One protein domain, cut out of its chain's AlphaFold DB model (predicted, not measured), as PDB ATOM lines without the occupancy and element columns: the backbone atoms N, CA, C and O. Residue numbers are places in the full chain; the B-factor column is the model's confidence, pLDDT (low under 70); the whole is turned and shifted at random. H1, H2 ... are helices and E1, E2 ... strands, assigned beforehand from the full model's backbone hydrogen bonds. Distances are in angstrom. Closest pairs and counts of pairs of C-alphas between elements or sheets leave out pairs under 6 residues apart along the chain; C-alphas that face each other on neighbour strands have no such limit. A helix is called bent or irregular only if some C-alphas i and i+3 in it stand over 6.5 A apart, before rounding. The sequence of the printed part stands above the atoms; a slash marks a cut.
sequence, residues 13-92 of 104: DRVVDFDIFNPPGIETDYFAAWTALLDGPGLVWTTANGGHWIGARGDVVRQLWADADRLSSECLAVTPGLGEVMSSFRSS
ATOM      1  N   ASP A  13     129.147  88.924  76.250       96.81
ATOM      2  CA  ASP A  13     128.342  88.846  75.019       96.81
ATOM      3  C   ASP A  13     127.092  89.741  75.047       96.81
ATOM      4  O   ASP A  13     126.389  89.866  74.045       96.81
ATOM      5  N   ARG A  14     126.796  90.356  76.196       97.50
ATOM      6  CA  ARG A  14     125.644  91.240  76.396       97.50
ATOM      7  C   ARG A  14     126.016  92.713  76.341       97.50
ATOM      8  O   ARG A  14     125.111  93.539  76.343       97.50
ATOM      9  N   VAL A  15     127.304  93.049  76.325       97.25
ATOM     10  CA  VAL A  15     127.771  94.437  76.356       97.25
ATOM     11  C   VAL A  15     127.689  95.044  74.956       97.25
ATOM     12  O   VAL A  15     128.265  94.504  74.015       97.25
ATOM     13  N   VAL A  16     126.991  96.172  74.826       96.00
ATOM     14  CA  VAL A  16     126.824  96.913  73.568       96.00
ATOM     15  C   VAL A  16     127.235  98.373  73.732       96.00
ATOM     16  O   VAL A  16     127.073  98.959  74.803       96.00
ATOM     17  N   ASP A  17     127.731  98.974  72.652       93.94
ATOM     18  CA  ASP A  17     127.940 100.421  72.565       93.94
ATOM     19  C   ASP A  17     126.679 101.079  71.989       93.94
ATOM     20  O   ASP A  17     126.526 101.228  70.776       93.94
ATOM     21  N   PHE A  18     125.711 101.362  72.864       94.94
ATOM     22  CA  PHE A  18     124.424 101.941  72.480       94.94
ATOM     23  C   PHE A  18     124.023 103.057  73.446       94.94
ATOM     24  O   PHE A  18     123.701 102.806  74.611       94.94
ATOM     25  N   ASP A  19     124.031 104.297  72.968       94.56
ATOM     26  CA  ASP A  19     123.527 105.456  73.701       94.56
ATOM     27  C   ASP A  19     122.069 105.720  73.319       94.56
ATOM     28  O   ASP A  19     121.782 106.095  72.189       94.56
ATOM     29  N   ILE A  20     121.136 105.561  74.262       93.69
ATOM     30  CA  ILE A  20     119.702 105.733  73.994       93.69
ATOM     31  C   ILE A  20     119.307 107.172  73.617       93.69
ATOM     32  O   ILE A  20     118.230 107.367  73.054       93.69
ATOM     33  N   PHE A  21     120.135 108.174  73.937       93.44
ATOM     34  CA  PHE A  21     119.864 109.575  73.593       93.44
ATOM     35  C   PHE A  21     120.405 109.959  72.218       93.44
ATOM     36  O   PHE A  21     119.896 110.898  71.608       93.44
ATOM     37  N   ASN A  22     121.423 109.246  71.740       94.50
ATOM     38  CA  ASN A  22     122.034 109.486  70.444       94.50
ATOM     39  C   ASN A  22     122.517 108.177  69.790       94.50
ATOM     40  O   ASN A  22     123.721 108.008  69.569       94.50
ATOM     41  N   PRO A  23     121.613 107.219  69.503       94.00
ATOM     42  CA  PRO A  23     122.029 105.965  68.904       94.00
ATOM     43  C   PRO A  23     122.509 106.192  67.461       94.00
ATOM     44  O   PRO A  23     122.060 107.129  66.792       94.00
ATOM     45  N   PRO A  24     123.417 105.352  66.939       91.12
ATOM     46  CA  PRO A  24     123.926 105.509  65.581       91.12
ATOM     47  C   PRO A  24     122.791 105.559  64.546       91.12
ATOM     48  O   PRO A  24     121.950 104.667  64.491       91.12
ATOM     49  N   GLY A  25     122.766 106.606  63.716       93.19
ATOM     50  CA  GLY A  25     121.754 106.782  62.664       93.19
ATOM     51  C   GLY A  25     120.431 107.422  63.108       93.19
ATOM     52  O   GLY A  25     119.555 107.610  62.263       93.19
ATOM     53  N   ILE A  26     120.293 107.820  64.381       95.06
ATOM     54  CA  ILE A  26     119.057 108.399  64.944       95.06
ATOM     55  C   ILE A  26     118.535 109.627  64.187       95.06
ATOM     56  O   ILE A  26     117.326 109.795  64.058       95.06
ATOM     57  N   GLU A  27     119.429 110.467  63.658       95.06
ATOM     58  CA  GLU A  27     119.060 111.676  62.906       95.06
ATOM     59  C   GLU A  27     118.422 111.358  61.547       95.06
ATOM     60  O   GLU A  27     117.737 112.202  60.972       95.06
ATOM     61  N   THR A  28     118.654 110.152  61.021       96.75
ATOM     62  CA  THR A  28     118.130 109.710  59.721       96.75
ATOM     63  C   THR A  28     116.871 108.871  59.885       96.75
ATOM     64  O   THR A  28     115.870 109.134  59.222       96.75
ATOM     65  N   ASP A  29     116.915 107.862  60.756       96.38
ATOM     66  CA  ASP A  29     115.790 106.960  60.989       96.38
ATOM     67  C   ASP A  29     115.815 106.432  62.427       96.38
ATOM     68  O   ASP A  29     116.639 105.596  62.808       96.38
ATOM     69  N   TYR A  30     114.862 106.921  63.222       95.81
ATOM     70  CA  TYR A  30     114.690 106.518  64.611       95.81
ATOM     71  C   TYR A  30     114.425 105.021  64.756       95.81
ATOM     72  O   TYR A  30     115.010 104.371  65.622       95.81
ATOM     73  N   PHE A  31     113.550 104.456  63.925       96.62
ATOM     74  CA  PHE A  31     113.191 103.052  64.055       96.62
ATOM     75  C   PHE A  31     114.355 102.168  63.636       96.62
ATOM     76  O   PHE A  31     114.682 101.254  64.384       96.62
ATOM     77  N   ALA A  32     115.028 102.481  62.526       96.12
ATOM     78  CA  ALA A  32     116.196 101.721  62.088       96.12
ATOM     79  C   ALA A  32     117.320 101.729  63.140       96.12
ATOM     80  O   ALA A  32     117.894 100.674  63.426       96.12
ATOM     81  N   ALA A  33     117.581 102.885  63.767       95.75
ATOM     82  CA  ALA A  33     118.573 103.012  64.834       95.75
ATOM     83  C   ALA A  33     118.268 102.087  66.027       95.75
ATOM     84  O   ALA A  33     119.164 101.433  66.554       95.75
ATOM     85  N   TRP A  34     116.997 101.980  66.430       96.44
ATOM     86  CA  TRP A  34     116.581 101.099  67.528       96.44
ATOM     87  C   TRP A  34     116.484  99.625  67.125       96.44
ATOM     88  O   TRP A  34     116.840  98.747  67.913       96.44
ATOM     89  N   THR A  35     116.026  99.319  65.911       95.50
ATOM     90  CA  THR A  35     115.882  97.931  65.454       95.50
ATOM     91  C   THR A  35     117.221  97.260  65.175       95.50
ATOM     92  O   THR A  35     117.261  96.035  65.156       95.50
ATOM     93  N   ALA A  36     118.319  98.013  65.045       94.06
ATOM     94  CA  ALA A  36     119.674  97.456  64.986       94.06
ATOM     95  C   ALA A  36     120.012  96.564  66.202       94.06
ATOM     96  O   ALA A  36     120.816  95.643  66.095       94.06
ATOM     97  N   LEU A  37     119.364  96.778  67.355       95.50
ATOM     98  CA  LEU A  37     119.528  95.917  68.532       95.50
ATOM     99  C   LEU A  37     118.887  94.523  68.371       95.50
ATOM    100  O   LEU A  37     119.237  93.610  69.121       95.50
ATOM    101  N   LEU A  38     117.969  94.332  67.414       95.56
ATOM    102  CA  LEU A  38     117.259  93.058  67.216       95.56
ATOM    103  C   LEU A  38     118.175  91.929  66.724       95.56
ATOM    104  O   LEU A  38     117.870  90.757  66.971       95.56
ATOM    105  N   ASP A  39     119.292  92.277  66.079       92.69
ATOM    106  CA  ASP A  39     120.289  91.325  65.574       92.69
ATOM    107  C   ASP A  39     121.053  90.620  66.710       92.69
ATOM    108  O   ASP A  39     121.667  89.570  66.508       92.69
ATOM    109  N   GLY A  40     120.996  91.177  67.923       94.06
ATOM    110  CA  GLY A  40     121.696  90.684  69.100       94.06
ATOM    111  C   GLY A  40     120.831  89.894  70.094       94.06
ATOM    112  O   GLY A  40     119.718  89.432  69.798       94.06
ATOM    113  N   PRO A  41     121.355  89.712  71.321       97.06
ATOM    114  CA  PRO A  41     120.607  89.122  72.421       97.06
ATOM    115  C   PRO A  41     119.394  89.980  72.812       97.06
ATOM    116  O   PRO A  41     119.451  91.200  72.784       97.06
ATOM    117  N   GLY A  42     118.301  89.360  73.272       97.25
ATOM    118  CA  GLY A  42     117.071  90.097  73.625       97.25
ATOM    119  C   GLY A  42     117.150  90.991  74.870       97.25
ATOM    120  O   GLY A  42     116.218  91.740  75.144       97.25
ATOM    121  N   LEU A  43     118.253  90.923  75.612       98.06
ATOM    122  CA  LEU A  43     118.562  91.771  76.759       98.06
ATOM    123  C   LEU A  43     120.052  92.096  76.684       98.06
ATOM    124  O   LEU A  43     120.851  91.159  76.618       98.06
ATOM    125  N   VAL A  44     120.407  93.378  76.682       98.06
ATOM    126  CA  VAL A  44     121.787  93.864  76.510       98.06
ATOM    127  C   VAL A  44     122.117  94.956  77.521       98.06
ATOM    128  O   VAL A  44     121.219  95.618  78.036       98.06
ATOM    129  N   TRP A  45     123.396  95.138  77.822       97.69
ATOM    130  CA  TRP A  45     123.917  96.139  78.745       97.69
ATOM    131  C   TRP A  45     124.703  97.195  77.975       97.69
ATOM    132  O   TRP A  45     125.652  96.859  77.269       97.69
ATOM    133  N   THR A  46     124.354  98.467  78.145       95.88
ATOM    134  CA  THR A  46     125.174  99.581  77.653       95.88
ATOM    135  C   THR A  46     126.001 100.163  78.786       95.88
ATOM    136  O   THR A  46     125.535 100.227  79.922       95.88
ATOM    137  N   THR A  47     127.225 100.607  78.497       95.00
ATOM    138  CA  THR A  47     128.037 101.394  79.441       95.00
ATOM    139  C   THR A  47     127.684 102.881  79.427       95.00
ATOM    140  O   THR A  47     128.129 103.610  80.313       95.00
ATOM    141  N   ALA A  48     126.903 103.341  78.442       92.94
ATOM    142  CA  ALA A  48     126.456 104.725  78.336       92.94
ATOM    143  C   ALA A  48     125.471 105.098  79.459       92.94
ATOM    144  O   ALA A  48     124.814 104.243  80.059       92.94
ATOM    145  N   ASN A  49     125.345 106.400  79.725       91.25
ATOM    146  CA  ASN A  49     124.382 106.960  80.680       91.25
ATOM    147  C   ASN A  49     124.454 106.325  82.080       91.25
ATOM    148  O   ASN A  49     123.431 106.033  82.688       91.25
ATOM    149  N   GLY A  50     125.667 106.082  82.581       89.12
ATOM    150  CA  GLY A  50     125.872 105.477  83.901       89.12
ATOM    151  C   GLY A  50     125.779 103.947  83.941       89.12
ATOM    152  O   GLY A  50     126.118 103.365  84.969       89.12
ATOM    153  N   GLY A  51     125.430 103.303  82.827       93.38
ATOM    154  CA  GLY A  51     125.346 101.853  82.696       93.38
ATOM    155  C   GLY A  51     123.967 101.295  83.048       93.38
ATOM    156  O   GLY A  51     123.491 101.485  84.166       93.38
ATOM    157  N   HIS A  52     123.313 100.614  82.105       95.31
ATOM    158  CA  HIS A  52     121.979 100.041  82.322       95.31
ATOM    159  C   HIS A  52     121.621  98.941  81.310       95.31
ATOM    160  O   HIS A  52     122.236  98.804  80.250       95.31
ATOM    161  N   TRP A  53     120.589  98.165  81.653       97.31
ATOM    162  CA  TRP A  53     119.998  97.154  80.780       97.31
ATOM    163  C   TRP A  53     119.017  97.767  79.772       97.31
ATOM    164  O   TRP A  53     118.243  98.661  80.113       97.31
ATOM    165  N   ILE A  54     119.000  97.219  78.558       97.69
ATOM    166  CA  ILE A  54     118.057  97.538  77.481       97.69
ATOM    167  C   ILE A  54     117.368  96.238  77.045       97.69
ATOM    168  O   ILE A  54     118.026  95.264  76.664       97.69
ATOM    169  N   GLY A  55     116.034  96.218  77.096       97.69
ATOM    170  CA  GLY A  55     115.231  95.157  76.490       97.69
ATOM    171  C   GLY A  55     115.213  95.325  74.973       97.69
ATOM    172  O   GLY A  55     114.623  96.272  74.466       97.69
ATOM    173  N   ALA A  56     115.862  94.410  74.258       97.06
ATOM    174  CA  ALA A  56     116.096  94.500  72.817       97.06
ATOM    175  C   ALA A  56     115.153  93.615  71.986       97.06
ATOM    176  O   ALA A  56     115.269  93.586  70.768       97.06
ATOM    177  N   ARG A  57     114.216  92.882  72.608       97.38
ATOM    178  CA  ARG A  57     113.179  92.097  71.912       97.38
ATOM    179  C   ARG A  57     111.802  92.290  72.528       97.38
ATOM    180  O   ARG A  57     111.676  92.536  73.724       97.38
ATOM    181  N   GLY A  58     110.763  92.151  71.704       96.69
ATOM    182  CA  GLY A  58     109.383  92.440  72.100       96.69
ATOM    183  C   GLY A  58     108.857  91.570  73.248       96.69
ATOM    184  O   GLY A  58     108.157  92.075  74.122       96.69
ATOM    185  N   ASP A  59     109.217  90.288  73.285       97.75
ATOM    186  CA  ASP A  59     108.864  89.366  74.370       97.75
ATOM    187  C   ASP A  59     109.539  89.757  75.693       97.75
ATOM    188  O   ASP A  59     108.869  89.825  76.724       97.75
ATOM    189  N   VAL A  60     110.826  90.114  75.645       97.94
ATOM    190  CA  VAL A  60     111.582  90.600  76.808       97.94
ATOM    191  C   VAL A  60     111.005  91.918  77.321       97.94
ATOM    192  O   VAL A  60     110.727  92.039  78.511       97.94
ATOM    193  N   VAL A  61     110.759  92.891  76.436       97.31
ATOM    194  CA  VAL A  61     110.141  94.178  76.805       97.31
ATOM    195  C   VAL A  61     108.792  93.948  77.480       97.31
ATOM    196  O   VAL A  61     108.537  94.497  78.551       97.31
ATOM    197  N   ARG A  62     107.944  93.090  76.898       97.44
ATOM    198  CA  ARG A  62     106.629  92.771  77.462       97.44
ATOM    199  C   ARG A  62     106.733  92.110  78.835       97.44
ATOM    200  O   ARG A  62     105.935  92.441  79.708       97.44
ATOM    201  N   GLN A  63     107.677  91.190  79.021       97.56
ATOM    202  CA  GLN A  63     107.882  90.518  80.301       97.56
ATOM    203  C   GLN A  63     108.350  91.499  81.381       97.56
ATOM    204  O   GLN A  63     107.775  91.516  82.466       97.56
ATOM    205  N   LEU A  64     109.348  92.334  81.078       96.75
ATOM    206  CA  LEU A  64     109.892  93.309  82.027       96.75
ATOM    207  C   LEU A  64     108.846  94.364  82.409       96.75
ATOM    208  O   LEU A  64     108.672  94.661  83.585       96.75
ATOM    209  N   TRP A  65     108.083  94.891  81.449       94.00
ATOM    210  CA  TRP A  65     107.022  95.860  81.753       94.00
ATOM    211  C   TRP A  65     105.863  95.291  82.576       94.00
ATOM    212  O   TRP A  65     105.170  96.054  83.246       94.00
ATOM    213  N   ALA A  66     105.625  93.981  82.526       95.56
ATOM    214  CA  ALA A  66     104.567  93.347  83.306       95.56
ATOM    215  C   ALA A  66     104.972  93.050  84.764       95.56
ATOM    216  O   ALA A  66     104.091  92.843  85.599       95.56
ATOM    217  N   ASP A  67     106.272  93.023  85.082       95.62
ATOM    218  CA  ASP A  67     106.815  92.611  86.385       95.62
ATOM    219  C   ASP A  67     107.023  93.805  87.335       95.62
ATOM    220  O   ASP A  67     108.133  94.108  87.773       95.62
ATOM    221  N   ALA A  68     105.931  94.505  87.653       92.56
ATOM    222  CA  ALA A  68     105.959  95.680  88.533       92.56
ATOM    223  C   ALA A  68     106.334  95.353  89.993       92.56
ATOM    224  O   ALA A  68     106.711  96.251  90.744       92.56
ATOM    225  N   ASP A  69     106.255  94.080  90.394       94.06
ATOM    226  CA  ASP A  69     106.639  93.633  91.737       94.06
ATOM    227  C   ASP A  69     108.165  93.653  91.920       94.06
ATOM    228  O   ASP A  69     108.662  93.903  93.020       94.06
ATOM    229  N   ARG A  70     108.925  93.395  90.846       94.25
ATOM    230  CA  ARG A  70     110.398  93.367  90.868       94.25
ATOM    231  C   ARG A  70     111.029  94.579  90.193       94.25
ATOM    232  O   ARG A  70     112.178  94.901  90.497       94.25
ATOM    233  N   LEU A  71     110.304  95.241  89.291       93.88
ATOM    234  CA  LEU A  71     110.770  96.385  88.509       93.88
ATOM    235  C   LEU A  71     109.911  97.614  88.823       93.88
ATOM    236  O   LEU A  71     108.861  97.846  88.232       93.88
ATOM    237  N   SER A  72     110.387  98.409  89.780       89.94
ATOM    238  CA  SER A  72     109.733  99.644  90.214       89.94
ATOM    239  C   SER A  72     109.795 100.744  89.145       89.94
ATOM    240  O   SER A  72     110.830 100.950  88.510       89.94
ATOM    241  N   SER A  73     108.718 101.524  89.026       87.00
ATOM    242  CA  SER A  73     108.652 102.740  88.194       87.00
ATOM    243  C   SER A  73     109.039 104.021  88.951       87.00
ATOM    244  O   SER A  73     108.735 105.127  88.500       87.00
ATOM    245  N   GLU A  74     109.652 103.906  90.134       82.75
ATOM    246  CA  GLU A  74     110.092 105.065  90.925       82.75
ATOM    247  C   GLU A  74     111.241 105.827  90.258       82.75
ATOM    248  O   GLU A  74     111.247 107.062  90.261       82.75
ATOM    249  N   CYS A  75     112.184 105.107  89.644       82.94
ATOM    250  CA  CYS A  75     113.241 105.713  88.847       82.94
ATOM    251  C   CYS A  75     112.688 106.082  87.467       82.94
ATOM    252  O   CYS A  75     112.414 105.212  86.643       82.94
ATOM    253  N   LEU A  76     112.507 107.382  87.218       80.31
ATOM    254  CA  LEU A  76     111.872 107.852  85.985       80.31
ATOM    255  C   LEU A  76     112.740 107.634  84.737       80.31
ATOM    256  O   LEU A  76     112.213 107.391  83.655       80.31
ATOM    257  N   ALA A  77     114.054 107.801  84.864       84.69
ATOM    258  CA  ALA A  77     114.954 107.874  83.725       84.69
ATOM    259  C   ALA A  77     116.354 107.385  84.088       84.69
ATOM    260  O   ALA A  77     116.793 107.516  85.228       84.69
ATOM    261  N   VAL A  78     117.070 106.890  83.078       85.31
ATOM    262  CA  VAL A  78     118.448 106.391  83.214       85.31
ATOM    263  C   VAL A  78     119.464 107.496  83.497       85.31
ATOM    264  O   VAL A  78     120.574 107.206  83.925       85.31
ATOM    265  N   THR A  79     119.105 108.762  83.260       79.50
ATOM    266  CA  THR A  79     119.980 109.903  83.523       79.50
ATOM    267  C   THR A  79     120.365 109.930  85.005       79.50
ATOM    268  O   THR A  79     119.479 110.105  85.850       79.50
ATOM    269  N   PRO A  80     121.663 109.799  85.343       73.50
ATOM    270  CA  PRO A  80     122.105 109.813  86.733       73.50
ATOM    271  C   PRO A  80     121.606 111.061  87.475       73.50
ATOM    272  O   PRO A  80     121.636 112.166  86.931       73.50
ATOM    273  N   GLY A  81     121.116 110.885  88.703       72.00
ATOM    274  CA  GLY A  81     120.583 111.959  89.554       72.00
ATOM    275  C   GLY A  81     119.152 112.414  89.235       72.00
ATOM    276  O   GLY A  81     118.478 112.967  90.104       72.00
ATOM    277  N   LEU A  82     118.617 112.145  88.037       75.44
ATOM    278  CA  LEU A  82     117.254 112.572  87.694       75.44
ATOM    279  C   LEU A  82     116.192 111.826  88.517       75.44
ATOM    280  O   LEU A  82     115.204 112.429  88.931       75.44
ATOM    281  N   GLY A  83     116.408 110.541  88.815       71.19
ATOM    282  CA  GLY A  83     115.509 109.762  89.676       71.19
ATOM    283  C   GLY A  83     115.364 110.350  91.086       71.19
ATOM    284  O   GLY A  83     114.252 110.463  91.596       71.19
ATOM    285  N   GLU A  84     116.464 110.807  91.684       74.75
ATOM    286  CA  GLU A  84     116.498 111.400  93.030       74.75
ATOM    287  C   GLU A  84     115.759 112.745  93.069       74.75
ATOM    288  O   GLU A  84     114.948 113.005  93.967       74.75
ATOM    289  N   VAL A  85     115.979 113.578  92.045       76.31
ATOM    290  CA  VAL A  85     115.268 114.852  91.869       76.31
ATOM    291  C   VAL A  85     113.768 114.602  91.707       76.31
ATOM    292  O   VAL A  85     112.958 115.211  92.407       76.31
ATOM    293  N   MET A  86     113.381 113.667  90.837       73.38
ATOM    294  CA  MET A  86     111.975 113.337  90.592       73.38
ATOM    295  C   MET A  86     111.288 112.751  91.827       73.38
ATOM    296  O   MET A  86     110.140 113.104  92.110       73.38
ATOM    297  N   SER A  87     111.979 111.899  92.589       70.12
ATOM    298  CA  SER A  87     111.466 111.373  93.856       70.12
ATOM    299  C   SER A  87     111.222 112.499  94.859       70.12
ATOM    300  O   SER A  87     110.166 112.542  95.484       70.12
ATOM    301  N   SER A  88     112.144 113.460  94.955       69.75
ATOM    302  CA  SER A  88     111.998 114.622  95.842       69.75
ATOM    303  C   SER A  88     110.762 115.459  95.492       69.75
ATOM    304  O   SER A  88     110.014 115.864  96.381       69.75
ATOM    305  N   PHE A  89     110.489 115.660  94.197       63.34
ATOM    306  CA  PHE A  89     109.263 116.322  93.738       63.34
ATOM    307  C   PHE A  89     108.002 115.505  94.031       63.34
ATOM    308  O   PHE A  89     107.010 116.077  94.473       63.34
ATOM    309  N   ARG A  90     108.025 114.184  93.817       59.53
ATOM    310  CA  ARG A  90     106.883 113.288  94.087       59.53
ATOM    311  C   ARG A  90     106.530 113.233  95.574       59.53
ATOM    312  O   ARG A  90     105.355 113.125  95.910       59.53
ATOM    313  N   SER A  91     107.527 113.300  96.450       63.06
ATOM    314  CA  SER A  91     107.341 113.321  97.904       63.06
ATOM    315  C   SER A  91     106.884 114.684  98.439       63.06
ATOM    316  O   SER A  91     106.583 114.792  99.627       63.06
ATOM    317  N   SER A  92     106.816 115.722  97.595       68.62
ATOM    318  CA  SER A  92     106.282 117.027  97.989       68.62
ATOM    319  C   SER A  92     104.808 116.904  98.404       68.62
ATOM    320  O   SER A  92     104.028 116.278  97.685       68.62
TER     321      SER A  92
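This is residues 13 to 92 of the 104 residues of an uncharacterized protein of Novosphingobium barchaimii LL02 (UniProt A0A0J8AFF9). What shape do these atoms make? A small hairpin of two strands, E1 and E2, lies between helix H1 at one end of the long axis and helix H3 at the other, and H2 lies beside E2, in a loosely joined, elongated whole. The opening stretch, residues 13 to 29, includes residues 15 to 16, which run beside E1, and residues 66 to 72 stick out on the way to H3. What is it built of? The printed part has 80 residues, in the order H1 E1 E2 H2 H3, with one antiparallel sheet, E1 - E2; the class is mixed, helices and strands, with 36 residues, under half, in named elements. How spread out is it? It is only just loose, close to compact, with a radius of gyration of the C-alphas of 14.2 A and spans of 42 by 28 by 22 A.

What does the opening stretch meet? Residues 15 to 16 pair, parallel, with residues 45 to 46 of E1, residues 43 to 46. How are the strands joined? E1 and E2, residues 52 to 55, form an antiparallel hairpin, with 147 degrees between their directions. N 44 and O 54 are 3.0 A apart and N 54 and O 44 are 2.8 A apart, within hydrogen-bond range. Where do the helices stand? The closest C-alphas of E2 and H2, residues 58 to 66, are those of Gly 55 and Val 61, 5.2 A apart. H1, residues 30 to 39, and H3, residues 82 to 90, are each apart from E2 and H2, and from each other. How regular are the helix backbones? In H2 and H3 every O i to N i+4 pair is within hydrogen-bond range; in H1, 3 of 6 are.

Where does the first helix run? H1 goes from C-alpha 30 at (114.690, 106.518, 64.611) to C-alpha 39, 16.2 A. It is neither bent nor irregular, but only just: C-alphas 36 and 39 are 6.2 A apart. What follows it? E1 spans 10.3 A from Leu 43 to Thr 46, E2 10.2 A from His 52 to Gly 55, and H2 12.2 A from Gly 58 to Ala 66. Where does the last helix end? H3 also spans 12.2 A, and its C-alpha 90 is at (106.883, 113.288, 94.087).

How far does it reach? The two C-alphas farthest apart, those of Asp 39 and Ser 92, are 43.7 A apart. Which links are long? The link from H2 to H3, 15 residues, is long; the other three are tight, and the printed part has no cut. Where is confidence low? Residues 88 to 92 are under 70, while the mean pLDDT of the printed part is 90.2.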